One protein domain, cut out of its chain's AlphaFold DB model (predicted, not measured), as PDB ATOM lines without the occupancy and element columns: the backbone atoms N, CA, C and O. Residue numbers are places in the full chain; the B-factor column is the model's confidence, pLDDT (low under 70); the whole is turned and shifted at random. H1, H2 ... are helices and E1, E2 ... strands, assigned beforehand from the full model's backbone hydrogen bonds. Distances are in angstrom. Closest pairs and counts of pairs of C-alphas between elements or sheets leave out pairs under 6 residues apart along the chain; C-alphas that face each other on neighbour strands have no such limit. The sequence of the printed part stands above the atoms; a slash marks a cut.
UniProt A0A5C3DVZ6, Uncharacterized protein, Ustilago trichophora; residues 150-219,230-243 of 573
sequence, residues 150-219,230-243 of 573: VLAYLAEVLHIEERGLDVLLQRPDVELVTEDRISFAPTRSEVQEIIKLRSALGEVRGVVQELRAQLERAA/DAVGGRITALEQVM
ATOM      1  N   VAL A 150     149.746 241.300 223.193       42.56
ATOM      2  CA  VAL A 150     151.210 241.202 223.133       42.56
ATOM      3  C   VAL A 150     151.723 240.758 221.755       42.56
ATOM      4  O   VAL A 150     152.722 241.288 221.288       42.56
ATOM      5  N   LEU A 151     151.056 239.812 221.086       40.84
ATOM      6  CA  LEU A 151     151.448 239.325 219.756       40.84
ATOM      7  C   LEU A 151     151.010 240.275 218.636       40.84
ATOM      8  O   LEU A 151     151.723 240.402 217.645       40.84
ATOM      9  N   ALA A 152     149.879 240.964 218.807       43.16
ATOM     10  CA  ALA A 152     149.454 242.019 217.888       43.16
ATOM     11  C   ALA A 152     150.425 243.212 217.936       43.16
ATOM     12  O   ALA A 152     150.873 243.674 216.892       43.16
ATOM     13  N   TYR A 153     150.835 243.622 219.142       43.69
ATOM     14  CA  TYR A 153     151.875 244.632 219.347       43.69
ATOM     15  C   TYR A 153     153.220 244.202 218.744       43.69
ATOM     16  O   TYR A 153     153.859 244.992 218.060       43.69
ATOM     17  N   LEU A 154     153.632 242.940 218.928       42.66
ATOM     18  CA  LEU A 154     154.870 242.420 218.337       42.66
ATOM     19  C   LEU A 154     154.848 242.476 216.802       42.66
ATOM     20  O   LEU A 154     155.829 242.883 216.192       42.66
ATOM     21  N   ALA A 155     153.734 242.077 216.182       42.09
ATOM     22  CA  ALA A 155     153.573 242.109 214.730       42.09
ATOM     23  C   ALA A 155     153.595 243.544 214.182       42.09
ATOM     24  O   ALA A 155     154.202 243.799 213.146       42.09
ATOM     25  N   GLU A 156     152.979 244.490 214.892       44.59
ATOM     26  CA  GLU A 156     152.956 245.904 214.512       44.59
ATOM     27  C   GLU A 156     154.337 246.563 214.668       44.59
ATOM     28  O   GLU A 156     154.773 247.287 213.774       44.59
ATOM     29  N   VAL A 157     155.071 246.239 215.742       45.25
ATOM     30  CA  VAL A 157     156.467 246.665 215.938       45.25
ATOM     31  C   VAL A 157     157.349 246.135 214.809       45.25
ATOM     32  O   VAL A 157     158.027 246.928 214.165       45.25
ATOM     33  N   LEU A 158     157.274 244.840 214.488       46.91
ATOM     34  CA  LEU A 158     158.066 244.239 213.406       46.91
ATOM     35  C   LEU A 158     157.758 244.857 212.029       46.91
ATOM     36  O   LEU A 158     158.659 245.037 211.214       46.91
ATOM     37  N   HIS A 159     156.506 245.239 211.766       48.66
ATOM     38  CA  HIS A 159     156.123 245.856 210.491       48.66
ATOM     39  C   HIS A 159     156.560 247.331 210.382       48.66
ATOM     40  O   HIS A 159     156.854 247.829 209.291       48.66
ATOM     41  N   ILE A 160     156.635 248.041 211.514       45.56
ATOM     42  CA  ILE A 160     157.250 249.375 211.596       45.56
ATOM     43  C   ILE A 160     158.766 249.275 211.356       45.56
ATOM     44  O   ILE A 160     159.329 250.140 210.684       45.56
ATOM     45  N   GLU A 161     159.414 248.217 211.848       60.56
ATOM     46  CA  GLU A 161     160.844 247.958 211.637       60.56
ATOM     47  C   GLU A 161     161.181 247.671 210.166       60.56
ATOM     48  O   GLU A 161     162.136 248.249 209.647       60.56
ATOM     49  N   GLU A 162     160.372 246.860 209.476       56.81
ATOM     50  CA  GLU A 162     160.533 246.536 208.047       56.81
ATOM     51  C   GLU A 162     160.496 247.804 207.176       56.81
ATOM     52  O   GLU A 162     161.417 248.082 206.407       56.81
ATOM     53  N   ARG A 163     159.495 248.667 207.396       64.56
ATOM     54  CA  ARG A 163     159.400 249.962 206.701       64.56
ATOM     55  C   ARG A 163     160.514 250.932 207.085       64.56
ATOM     56  O   ARG A 163     160.957 251.714 206.245       64.56
ATOM     57  N   GLY A 164     160.944 250.921 208.347       71.38
ATOM     58  CA  GLY A 164     162.038 251.763 208.825       71.38
ATOM     59  C   GLY A 164     163.372 251.399 208.175       71.38
ATOM     60  O   GLY A 164     164.136 252.292 207.809       71.38
ATOM     61  N   LEU A 165     163.626 250.104 207.977       66.12
ATOM     62  CA  LEU A 165     164.840 249.605 207.337       66.12
ATOM     63  C   LEU A 165     164.882 249.957 205.842       66.12
ATOM     64  O   LEU A 165     165.908 250.447 205.375       66.12
ATOM     65  N   ASP A 166     163.770 249.805 205.119       71.69
ATOM     66  CA  ASP A 166     163.679 250.193 203.703       71.69
ATOM     67  C   ASP A 166     163.932 251.691 203.495       71.69
ATOM     68  O   ASP A 166     164.649 252.096 202.577       71.69
ATOM     69  N   VAL A 167     163.367 252.530 204.368       70.94
ATOM     70  CA  VAL A 167     163.581 253.984 204.337       70.94
ATOM     71  C   VAL A 167     165.028 254.330 204.679       70.94
ATOM     72  O   VAL A 167     165.599 255.227 204.057       70.94
ATOM     73  N   LEU A 168     165.637 253.614 205.629       69.06
ATOM     74  CA  LEU A 168     167.046 253.777 205.964       69.06
ATOM     75  C   LEU A 168     167.916 253.443 204.747       69.06
ATOM     76  O   LEU A 168     168.694 254.287 204.327       69.06
ATOM     77  N   LEU A 169     167.734 252.280 204.120       79.00
ATOM     78  CA  LEU A 169     168.533 251.836 202.968       79.00
ATOM     79  C   LEU A 169     168.408 252.749 201.733       79.00
ATOM     80  O   LEU A 169     169.310 252.772 200.901       79.00
ATOM     81  N   GLN A 170     167.333 253.533 201.621       81.62
ATOM     82  CA  GLN A 170     167.155 254.523 200.551       81.62
ATOM     83  C   GLN A 170     167.910 255.842 200.785       81.62
ATOM     84  O   GLN A 170     167.905 256.719 199.912       81.62
ATOM     85  N   ARG A 171     168.547 256.033 201.946       79.75
ATOM     86  CA  ARG A 171     169.246 257.282 202.253       79.75
ATOM     87  C   ARG A 171     170.570 257.406 201.493       79.75
ATOM     88  O   ARG A 171     171.342 256.454 201.433       79.75
ATOM     89  N   PRO A 172     170.900 258.610 200.989       85.44
ATOM     90  CA  PRO A 172     172.116 258.833 200.210       85.44
ATOM     91  C   PRO A 172     173.408 258.750 201.038       85.44
ATOM     92  O   PRO A 172     174.485 258.669 200.459       85.44
ATOM     93  N   ASP A 173     173.317 258.812 202.371       85.62
ATOM     94  CA  ASP A 173     174.454 258.715 203.291       85.62
ATOM     95  C   ASP A 173     174.642 257.313 203.894       85.62
ATOM     96  O   ASP A 173     175.506 257.134 204.753       85.62
ATOM     97  N   VAL A 174     173.837 256.333 203.470       86.00
ATOM     98  CA  VAL A 174     173.982 254.936 203.889       86.00
ATOM     99  C   VAL A 174     174.954 254.224 202.957       86.00
ATOM    100  O   VAL A 174     174.707 254.054 201.766       86.00
ATOM    101  N   GLU A 175     176.067 253.782 203.527       86.62
ATOM    102  CA  GLU A 175     177.086 252.970 202.877       86.62
ATOM    103  C   GLU A 175     177.020 251.537 203.423       86.62
ATOM    104  O   GLU A 175     177.164 251.296 204.625       86.62
ATOM    105  N   LEU A 176     176.839 250.556 202.539       82.44
ATOM    106  CA  LEU A 176     177.055 249.146 202.865       82.44
ATOM    107  C   LEU A 176     178.561 248.908 203.045       82.44
ATOM    108  O   LEU A 176     179.323 248.909 202.081       82.44
ATOM    109  N   VAL A 177     179.003 248.724 204.293       77.38
ATOM    110  CA  VAL A 177     180.411 248.448 204.638       77.38
ATOM    111  C   VAL A 177     180.736 246.969 204.426       77.38
ATOM    112  O   VAL A 177     181.829 246.633 203.972       77.38
ATOM    113  N   THR A 178     179.792 246.086 204.759       80.75
ATOM    114  CA  THR A 178     179.820 244.634 204.501       80.75
ATOM    115  C   THR A 178     178.388 244.121 204.316       80.75
ATOM    116  O   THR A 178     177.457 244.838 204.674       80.75
ATOM    117  N   GLU A 179     178.206 242.875 203.858       70.38
ATOM    118  CA  GLU A 179     176.882 242.215 203.763       70.38
ATOM    119  C   GLU A 179     176.078 242.333 205.075       70.38
ATOM    120  O   GLU A 179     174.891 242.633 205.043       70.38
ATOM    121  N   ASP A 180     176.753 242.268 206.230       70.56
ATOM    122  CA  ASP A 180     176.100 242.345 207.548       70.56
ATOM    123  C   ASP A 180     176.231 243.715 208.242       70.56
ATOM    124  O   ASP A 180     175.979 243.840 209.447       70.56
ATOM    125  N   ARG A 181     176.726 244.754 207.551       60.91
ATOM    126  CA  ARG A 181     177.050 246.030 208.209       60.91
ATOM    127  C   ARG A 181     176.820 247.226 207.304       60.91
ATOM    128  O   ARG A 181     177.546 247.446 206.341       60.91
ATOM    129  N   ILE A 182     175.888 248.070 207.719       76.94
ATOM    130  CA  ILE A 182     175.646 249.389 207.142       76.94
ATOM    131  C   ILE A 182     176.277 250.479 208.019       76.94
ATOM    132  O   ILE A 182     176.295 250.379 209.248       76.94
ATOM    133  N   SER A 183     176.825 251.508 207.383       80.38
ATOM    134  CA  SER A 183     177.313 252.737 208.009       80.38
ATOM    135  C   SER A 183     176.488 253.896 207.484       80.38
ATOM    136  O   SER A 183     176.240 253.979 206.292       80.38
ATOM    137  N   PHE A 184     176.062 254.791 208.362       89.44
ATOM    138  CA  PHE A 184     175.355 256.008 207.980       89.44
ATOM    139  C   PHE A 184     175.579 257.086 209.027       89.44
ATOM    140  O   PHE A 184     176.055 256.786 210.128       89.44
ATOM    141  N   ALA A 185     175.261 258.335 208.699       86.06
ATOM    142  CA  ALA A 185     175.338 259.443 209.639       86.06
ATOM    143  C   ALA A 185     173.948 259.645 210.270       86.06
ATOM    144  O   ALA A 185     173.098 260.334 209.694       86.06
ATOM    145  N   PRO A 186     173.656 259.037 211.438       82.44
ATOM    146  CA  PRO A 186     172.340 259.171 212.037       82.44
ATOM    147  C   PRO A 186     172.106 260.625 212.450       82.44
ATOM    148  O   PRO A 186     172.933 261.259 213.113       82.44
ATOM    149  N   THR A 187     170.941 261.155 212.100       84.38
ATOM    150  CA  THR A 187     170.452 262.409 212.665       84.38
ATOM    151  C   THR A 187     170.114 262.211 214.144       84.38
ATOM    152  O   THR A 187     169.870 261.100 214.620       84.38
ATOM    153  N   ARG A 188     170.060 263.304 214.914       69.56
ATOM    154  CA  ARG A 188     169.758 263.249 216.356       69.56
ATOM    155  C   ARG A 188     168.416 262.562 216.662       69.56
ATOM    156  O   ARG A 188     168.303 261.908 217.696       69.56
ATOM    157  N   SER A 189     167.419 262.714 215.790       72.75
ATOM    158  CA  SER A 189     166.119 262.039 215.894       72.75
ATOM    159  C   SER A 189     166.231 260.532 215.672       72.75
ATOM    160  O   SER A 189     165.651 259.766 216.432       72.75
ATOM    161  N   GLU A 190     167.036 260.095 214.708       75.81
ATOM    162  CA  GLU A 190     167.199 258.674 214.388       75.81
ATOM    163  C   GLU A 190     168.003 257.937 215.451       75.81
ATOM    164  O   GLU A 190     167.666 256.812 215.793       75.81
ATOM    165  N   VAL A 191     169.000 258.582 216.072       67.38
ATOM    166  CA  VAL A 191     169.672 258.003 217.249       67.38
ATOM    167  C   VAL A 191     168.653 257.695 218.354       67.38
ATOM    168  O   VAL A 191     168.732 256.647 218.992       67.38
ATOM    169  N   GLN A 192     167.667 258.571 218.569       66.25
ATOM    170  CA  GLN A 192     166.609 258.340 219.557       66.25
ATOM    171  C   GLN A 192     165.669 257.200 219.147       66.25
ATOM    172  O   GLN A 192     165.233 256.441 220.009       66.25
ATOM    173  N   GLU A 193     165.364 257.053 217.858       73.94
ATOM    174  CA  GLU A 193     164.563 255.930 217.354       73.94
ATOM    175  C   GLU A 193     165.311 254.599 217.438       73.94
ATOM    176  O   GLU A 193     164.756 253.635 217.954       73.94
ATOM    177  N   ILE A 194     166.596 254.564 217.083       69.94
ATOM    178  CA  ILE A 194     167.459 253.382 217.226       69.94
ATOM    179  C   ILE A 194     167.571 252.963 218.698       69.94
ATOM    180  O   ILE A 194     167.534 251.775 219.012       69.94
ATOM    181  N   ILE A 195     167.670 253.920 219.629       67.56
ATOM    182  CA  ILE A 195     167.669 253.626 221.072       67.56
ATOM    183  C   ILE A 195     166.330 253.016 221.509       67.56
ATOM    184  O   ILE A 195     166.332 252.032 222.252       67.56
ATOM    185  N   LYS A 196     165.197 253.563 221.048       72.62
ATOM    186  CA  LYS A 196     163.864 253.008 221.348       72.62
ATOM    187  C   LYS A 196     163.710 251.596 220.789       72.62
ATOM    188  O   LYS A 196     163.272 250.712 221.517       72.62
ATOM    189  N   LEU A 197     164.130 251.382 219.547       71.94
ATOM    190  CA  LEU A 197     164.084 250.091 218.864       71.94
ATOM    191  C   LEU A 197     164.964 249.058 219.574       71.94
ATOM    192  O   LEU A 197     164.523 247.951 219.865       71.94
ATOM    193  N   ARG A 198     166.171 249.447 219.999       75.25
ATOM    194  CA  ARG A 198     167.032 248.601 220.837       75.25
ATOM    195  C   ARG A 198     166.372 248.226 222.170       75.25
ATOM    196  O   ARG A 198     166.550 247.098 222.624       75.25
ATOM    197  N   SER A 199     165.652 249.155 222.804       71.94
ATOM    198  CA  SER A 199     164.899 248.878 224.035       71.94
ATOM    199  C   SER A 199     163.778 247.872 223.777       71.94
ATOM    200  O   SER A 199     163.698 246.867 224.480       71.94
ATOM    201  N   ALA A 200     162.985 248.092 222.724       69.69
ATOM    202  CA  ALA A 200     161.892 247.206 222.328       69.69
ATOM    203  C   ALA A 200     162.395 245.790 221.993       69.69
ATOM    204  O   ALA A 200     161.875 244.813 222.525       69.69
ATOM    205  N   LEU A 201     163.473 245.656 221.214       73.69
ATOM    206  CA  LEU A 201     164.101 244.357 220.937       73.69
ATOM    207  C   LEU A 201     164.624 243.673 222.209       73.69
ATOM    208  O   LEU A 201     164.582 242.447 222.321       73.69
ATOM    209  N   GLY A 202     165.104 244.451 223.182       77.69
ATOM    210  CA  GLY A 202     165.472 243.948 224.505       77.69
ATOM    211  C   GLY A 202     164.282 243.340 225.251       77.69
ATOM    212  O   GLY A 202     164.406 242.244 225.800       77.69
ATOM    213  N   GLU A 203     163.128 244.008 225.220       73.62
ATOM    214  CA  GLU A 203     161.878 243.525 225.822       73.62
ATOM    215  C   GLU A 203     161.375 242.254 225.131       73.62
ATOM    216  O   GLU A 203     161.108 241.256 225.804       73.62
ATOM    217  N   VAL A 204     161.333 242.238 223.793       74.81
ATOM    218  CA  VAL A 204     160.935 241.057 223.007       74.81
ATOM    219  C   VAL A 204     161.844 239.869 223.317       74.81
ATOM    220  O   VAL A 204     161.360 238.765 223.582       74.81
ATOM    221  N   ARG A 205     163.163 240.085 223.359       80.00
ATOM    222  CA  ARG A 205     164.125 239.042 223.733       80.00
ATOM    223  C   ARG A 205     163.879 238.522 225.150       80.00
ATOM    224  O   ARG A 205     163.980 237.314 225.361       80.00
ATOM    225  N   GLY A 206     163.543 239.402 226.093       82.31
ATOM    226  CA  GLY A 206     163.169 239.022 227.456       82.31
ATOM    227  C   GLY A 206     161.923 238.136 227.491       82.31
ATOM    228  O   GLY A 206     161.937 237.086 228.129       82.31
ATOM    229  N   VAL A 207     160.881 238.492 226.735       79.25
ATOM    230  CA  VAL A 207     159.650 237.689 226.621       79.25
ATOM    231  C   VAL A 207     159.931 236.313 226.017       79.25
ATOM    232  O   VAL A 207     159.446 235.308 226.533       79.25
ATOM    233  N   VAL A 208     160.742 236.235 224.957       78.81
ATOM    234  CA  VAL A 208     161.127 234.954 224.337       78.81
ATOM    235  C   VAL A 208     161.915 234.078 225.315       78.81
ATOM    236  O   VAL A 208     161.674 232.874 225.394       78.81
ATOM    237  N   GLN A 209     162.834 234.667 226.085       82.81
ATOM    238  CA  GLN A 209     163.588 233.941 227.109       82.81
ATOM    239  C   GLN A 209     162.689 233.426 228.234       82.81
ATOM    240  O   GLN A 209     162.838 232.274 228.638       82.81
ATOM    241  N   GLU A 210     161.731 234.228 228.700       82.94
ATOM    242  CA  GLU A 210     160.775 233.801 229.724       82.94
ATOM    243  C   GLU A 210     159.857 232.687 229.208       82.94
ATOM    244  O   GLU A 210     159.654 231.697 229.905       82.94
ATOM    245  N   LEU A 211     159.362 232.780 227.969       80.44
ATOM    246  CA  LEU A 211     158.580 231.704 227.350       80.44
ATOM    247  C   LEU A 211     159.389 230.408 227.227       80.44
ATOM    248  O   LEU A 211     158.864 229.333 227.520       80.44
ATOM    249  N   ARG A 212     160.672 230.496 226.852       83.44
ATOM    250  CA  ARG A 212     161.568 229.332 226.828       83.44
ATOM    251  C   ARG A 212     161.747 228.744 228.231       83.44
ATOM    252  O   ARG A 212     161.612 227.535 228.391       83.44
ATOM    253  N   ALA A 213     161.966 229.579 229.246       82.19
ATOM    254  CA  ALA A 213     162.095 229.130 230.631       82.19
ATOM    255  C   ALA A 213     160.801 228.494 231.169       82.19
ATOM    256  O   ALA A 213     160.854 227.520 231.916       82.19
ATOM    257  N   GLN A 214     159.629 229.009 230.788       79.50
ATOM    258  CA  GLN A 214     158.336 228.405 231.130       79.50
ATOM    259  C   GLN A 214     158.166 227.027 230.494       79.50
ATOM    260  O   GLN A 214     157.638 226.125 231.138       79.50
ATOM    261  N   LEU A 215     158.640 226.852 229.261       76.62
ATOM    262  CA  LEU A 215     158.597 225.571 228.562       76.62
ATOM    263  C   LEU A 215     159.547 224.557 229.204       76.62
ATOM    264  O   LEU A 215     159.148 223.428 229.455       76.62
ATOM    265  N   GLU A 216     160.759 224.975 229.566       84.88
ATOM    266  CA  GLU A 216     161.706 224.134 230.311       84.88
ATOM    267  C   GLU A 216     161.153 223.720 231.687       84.88
ATOM    268  O   GLU A 216     161.336 222.578 232.101       84.88
ATOM    269  N   ARG A 217     160.420 224.611 232.373       81.88
ATOM    270  CA  ARG A 217     159.706 224.286 233.623       81.88
ATOM    271  C   ARG A 217     158.535 223.325 233.395       81.88
ATOM    272  O   ARG A 217     158.298 222.466 234.236       81.88
ATOM    273  N   ALA A 218     157.806 223.475 232.289       71.31
ATOM    274  CA  ALA A 218     156.683 222.607 231.930       71.31
ATOM    275  C   ALA A 218     157.131 221.219 231.446       71.31
ATOM    276  O   ALA A 218     156.392 220.259 231.617       71.31
ATOM    277  N   ALA A 219     158.348 221.109 230.907       69.12
ATOM    278  CA  ALA A 219     158.959 219.854 230.470       69.12
ATOM    279  C   ALA A 219     159.452 218.966 231.635       69.12
ATOM    280  O   ALA A 219     160.023 217.897 231.401       69.12
ATOM    281  N   ASP A 230     152.324 220.770 222.464       74.19
ATOM    282  CA  ASP A 230     152.196 220.987 221.016       74.19
ATOM    283  C   ASP A 230     151.836 222.443 220.665       74.19
ATOM    284  O   ASP A 230     152.384 223.029 219.727       74.19
ATOM    285  N   ALA A 231     150.949 223.072 221.444       71.31
ATOM    286  CA  ALA A 231     150.527 224.454 221.211       71.31
ATOM    287  C   ALA A 231     151.646 225.475 221.484       71.31
ATOM    288  O   ALA A 231     151.752 226.493 220.788       71.31
ATOM    289  N   VAL A 232     152.485 225.228 222.493       71.44
ATOM    290  CA  VAL A 232     153.621 226.105 222.809       71.44
ATOM    291  C   VAL A 232     154.779 225.851 221.838       71.44
ATOM    292  O   VAL A 232     155.358 226.818 221.336       71.44
ATOM    293  N   GLY A 233     155.051 224.590 221.488       81.31
ATOM    294  CA  GLY A 233     156.031 224.225 220.463       81.31
ATOM    295  C   GLY A 233     155.728 224.887 219.118       81.31
ATOM    296  O   GLY A 233     156.591 225.561 218.556       81.31
ATOM    297  N   GLY A 234     154.469 224.828 218.665       80.00
ATOM    298  CA  GLY A 234     154.038 225.482 217.425       80.00
ATOM    299  C   GLY A 234     154.234 227.005 217.424       80.00
ATOM    300  O   GLY A 234     154.616 227.580 216.404       80.00
ATOM    301  N   ARG A 235     154.041 227.676 218.570       70.31
ATOM    302  CA  ARG A 235     154.264 229.131 218.695       70.31
ATOM    303  C   ARG A 235     155.742 229.514 218.629       70.31
ATOM    304  O   ARG A 235     156.055 230.562 218.070       70.31
ATOM    305  N   ILE A 236     156.636 228.691 219.174       72.69
ATOM    306  CA  ILE A 236     158.085 228.927 219.092       72.69
ATOM    307  C   ILE A 236     158.570 228.738 217.660       72.69
ATOM    308  O   ILE A 236     159.255 229.615 217.140       72.69
ATOM    309  N   THR A 237     158.151 227.663 216.990       78.50
ATOM    310  CA  THR A 237     158.529 227.423 215.593       78.50
ATOM    311  C   THR A 237     158.045 228.550 214.676       78.50
ATOM    312  O   THR A 237     158.790 228.982 213.800       78.50
ATOM    313  N   ALA A 238     156.844 229.092 214.910       71.50
ATOM    314  CA  ALA A 238     156.339 230.244 214.161       71.50
ATOM    315  C   ALA A 238     157.188 231.515 214.380       71.50
ATOM    316  O   ALA A 238     157.501 232.217 213.421       71.50
ATOM    317  N   LEU A 239     157.606 231.801 215.618       67.25
ATOM    318  CA  LEU A 239     158.475 232.948 215.924       67.25
ATOM    319  C   LEU A 239     159.887 232.789 215.340       67.25
ATOM    320  O   LEU A 239     160.452 233.752 214.821       67.25
ATOM    321  N   GLU A 240     160.450 231.582 215.382       75.44
ATOM    322  CA  GLU A 240     161.757 231.285 214.787       75.44
ATOM    323  C   GLU A 240     161.731 231.404 213.256       75.44
ATOM    324  O   GLU A 240     162.681 231.928 212.673       75.44
ATOM    325  N   GLN A 241     160.634 230.996 212.609       76.75
ATOM    326  CA  GLN A 241     160.438 231.167 211.167       76.75
ATOM    327  C   GLN A 241     160.347 232.640 210.763       76.75
ATOM    328  O   GLN A 241     161.004 233.036 209.802       76.75
ATOM    329  N   VAL A 242     159.612 233.467 211.515       69.94
ATOM    330  CA  VAL A 242     159.554 234.920 211.268       69.94
ATOM    331  C   VAL A 242     160.947 235.541 211.398       69.94
ATOM    332  O   VAL A 242     161.374 236.294 210.528       69.94
ATOM    333  N   MET A 243     161.707 235.163 212.428       66.44
ATOM    334  CA  MET A 243     163.072 235.659 212.622       66.44
ATOM    335  C   MET A 243     164.025 235.207 211.498       66.44
ATOM    336  O   MET A 243     164.809 236.010 210.997       66.44
TER     337      MET A 243
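AT A GLANCE: This is residues 150 to 219 and 230 to 243 of the 573 residues of an uncharacterized protein of Ustilago trichophora (UniProt A0A5C3DVZ6). One long helix, H2, makes the length of a loose rod, and two shorter helices, H1 and H3, run back beside its two halves, H1 near the end where H2 begins and H3 near the end where H2 stops. A small hairpin of strands, E1 and E2, sits at the end where H1 leads over to H2. The printed part has 84 residues, in the order H1, E1, E2, H2, H3, with E1 and E2 antiparallel; the class is mostly helix. The whole is loose, with a radius of gyration of the C-alphas of 16.3 A and spans of 50 by 24 by 20 A.

IN THESE COORDINATES: H1, residues 150 to 169, begins at C-alpha 150 (151.210, 241.202, 223.133) and is 28.6 A long. E1 is residues 175 to 178, 8.9 A, and E2 residues 181 to 183, 6.7 A. H2, residues 188 to 218, starts at C-alpha 188 (169.758, 263.249, 216.356) and is 45.4 A long. H3, residues 230 to 243, is 20.1 A long and ends at C-alpha 243 (163.072, 235.659, 212.622).

HOW THE PARTS SIT: H1 and H2 are close but not clearly touching, the closest C-alphas being those of Leu 154 and Val 204, 7.8 A apart. They run opposite ways at a steep tilt of 38 degrees. In the hairpin of E1 and E2, N 175 and O 183 are 2.8 A apart, within hydrogen-bond range. H2 and H3 are close but not clearly touching, with the closest C-alphas, of Leu 215 and Val 232, 7.6 A apart; they run opposite ways at a shallow tilt of 26 degrees. H1 and H3 are apart. Every O i to N i+4 pair is within hydrogen-bond range in H1 and H3, and 26 of 27 in H2.

THE WHOLE: The C-alphas of Pro 172 and Ala 219 are the two farthest apart, 51.1 A. Residues 220 to 229 are not printed, and C-alphas 219 and 230 are 11.7 A apart across this cut. The links H1 to E1, E1 to E2 and E2 to H2 are tight. The mean pLDDT of the printed part is 71.3, with 27 residues under 70, among them residues 150 to 163.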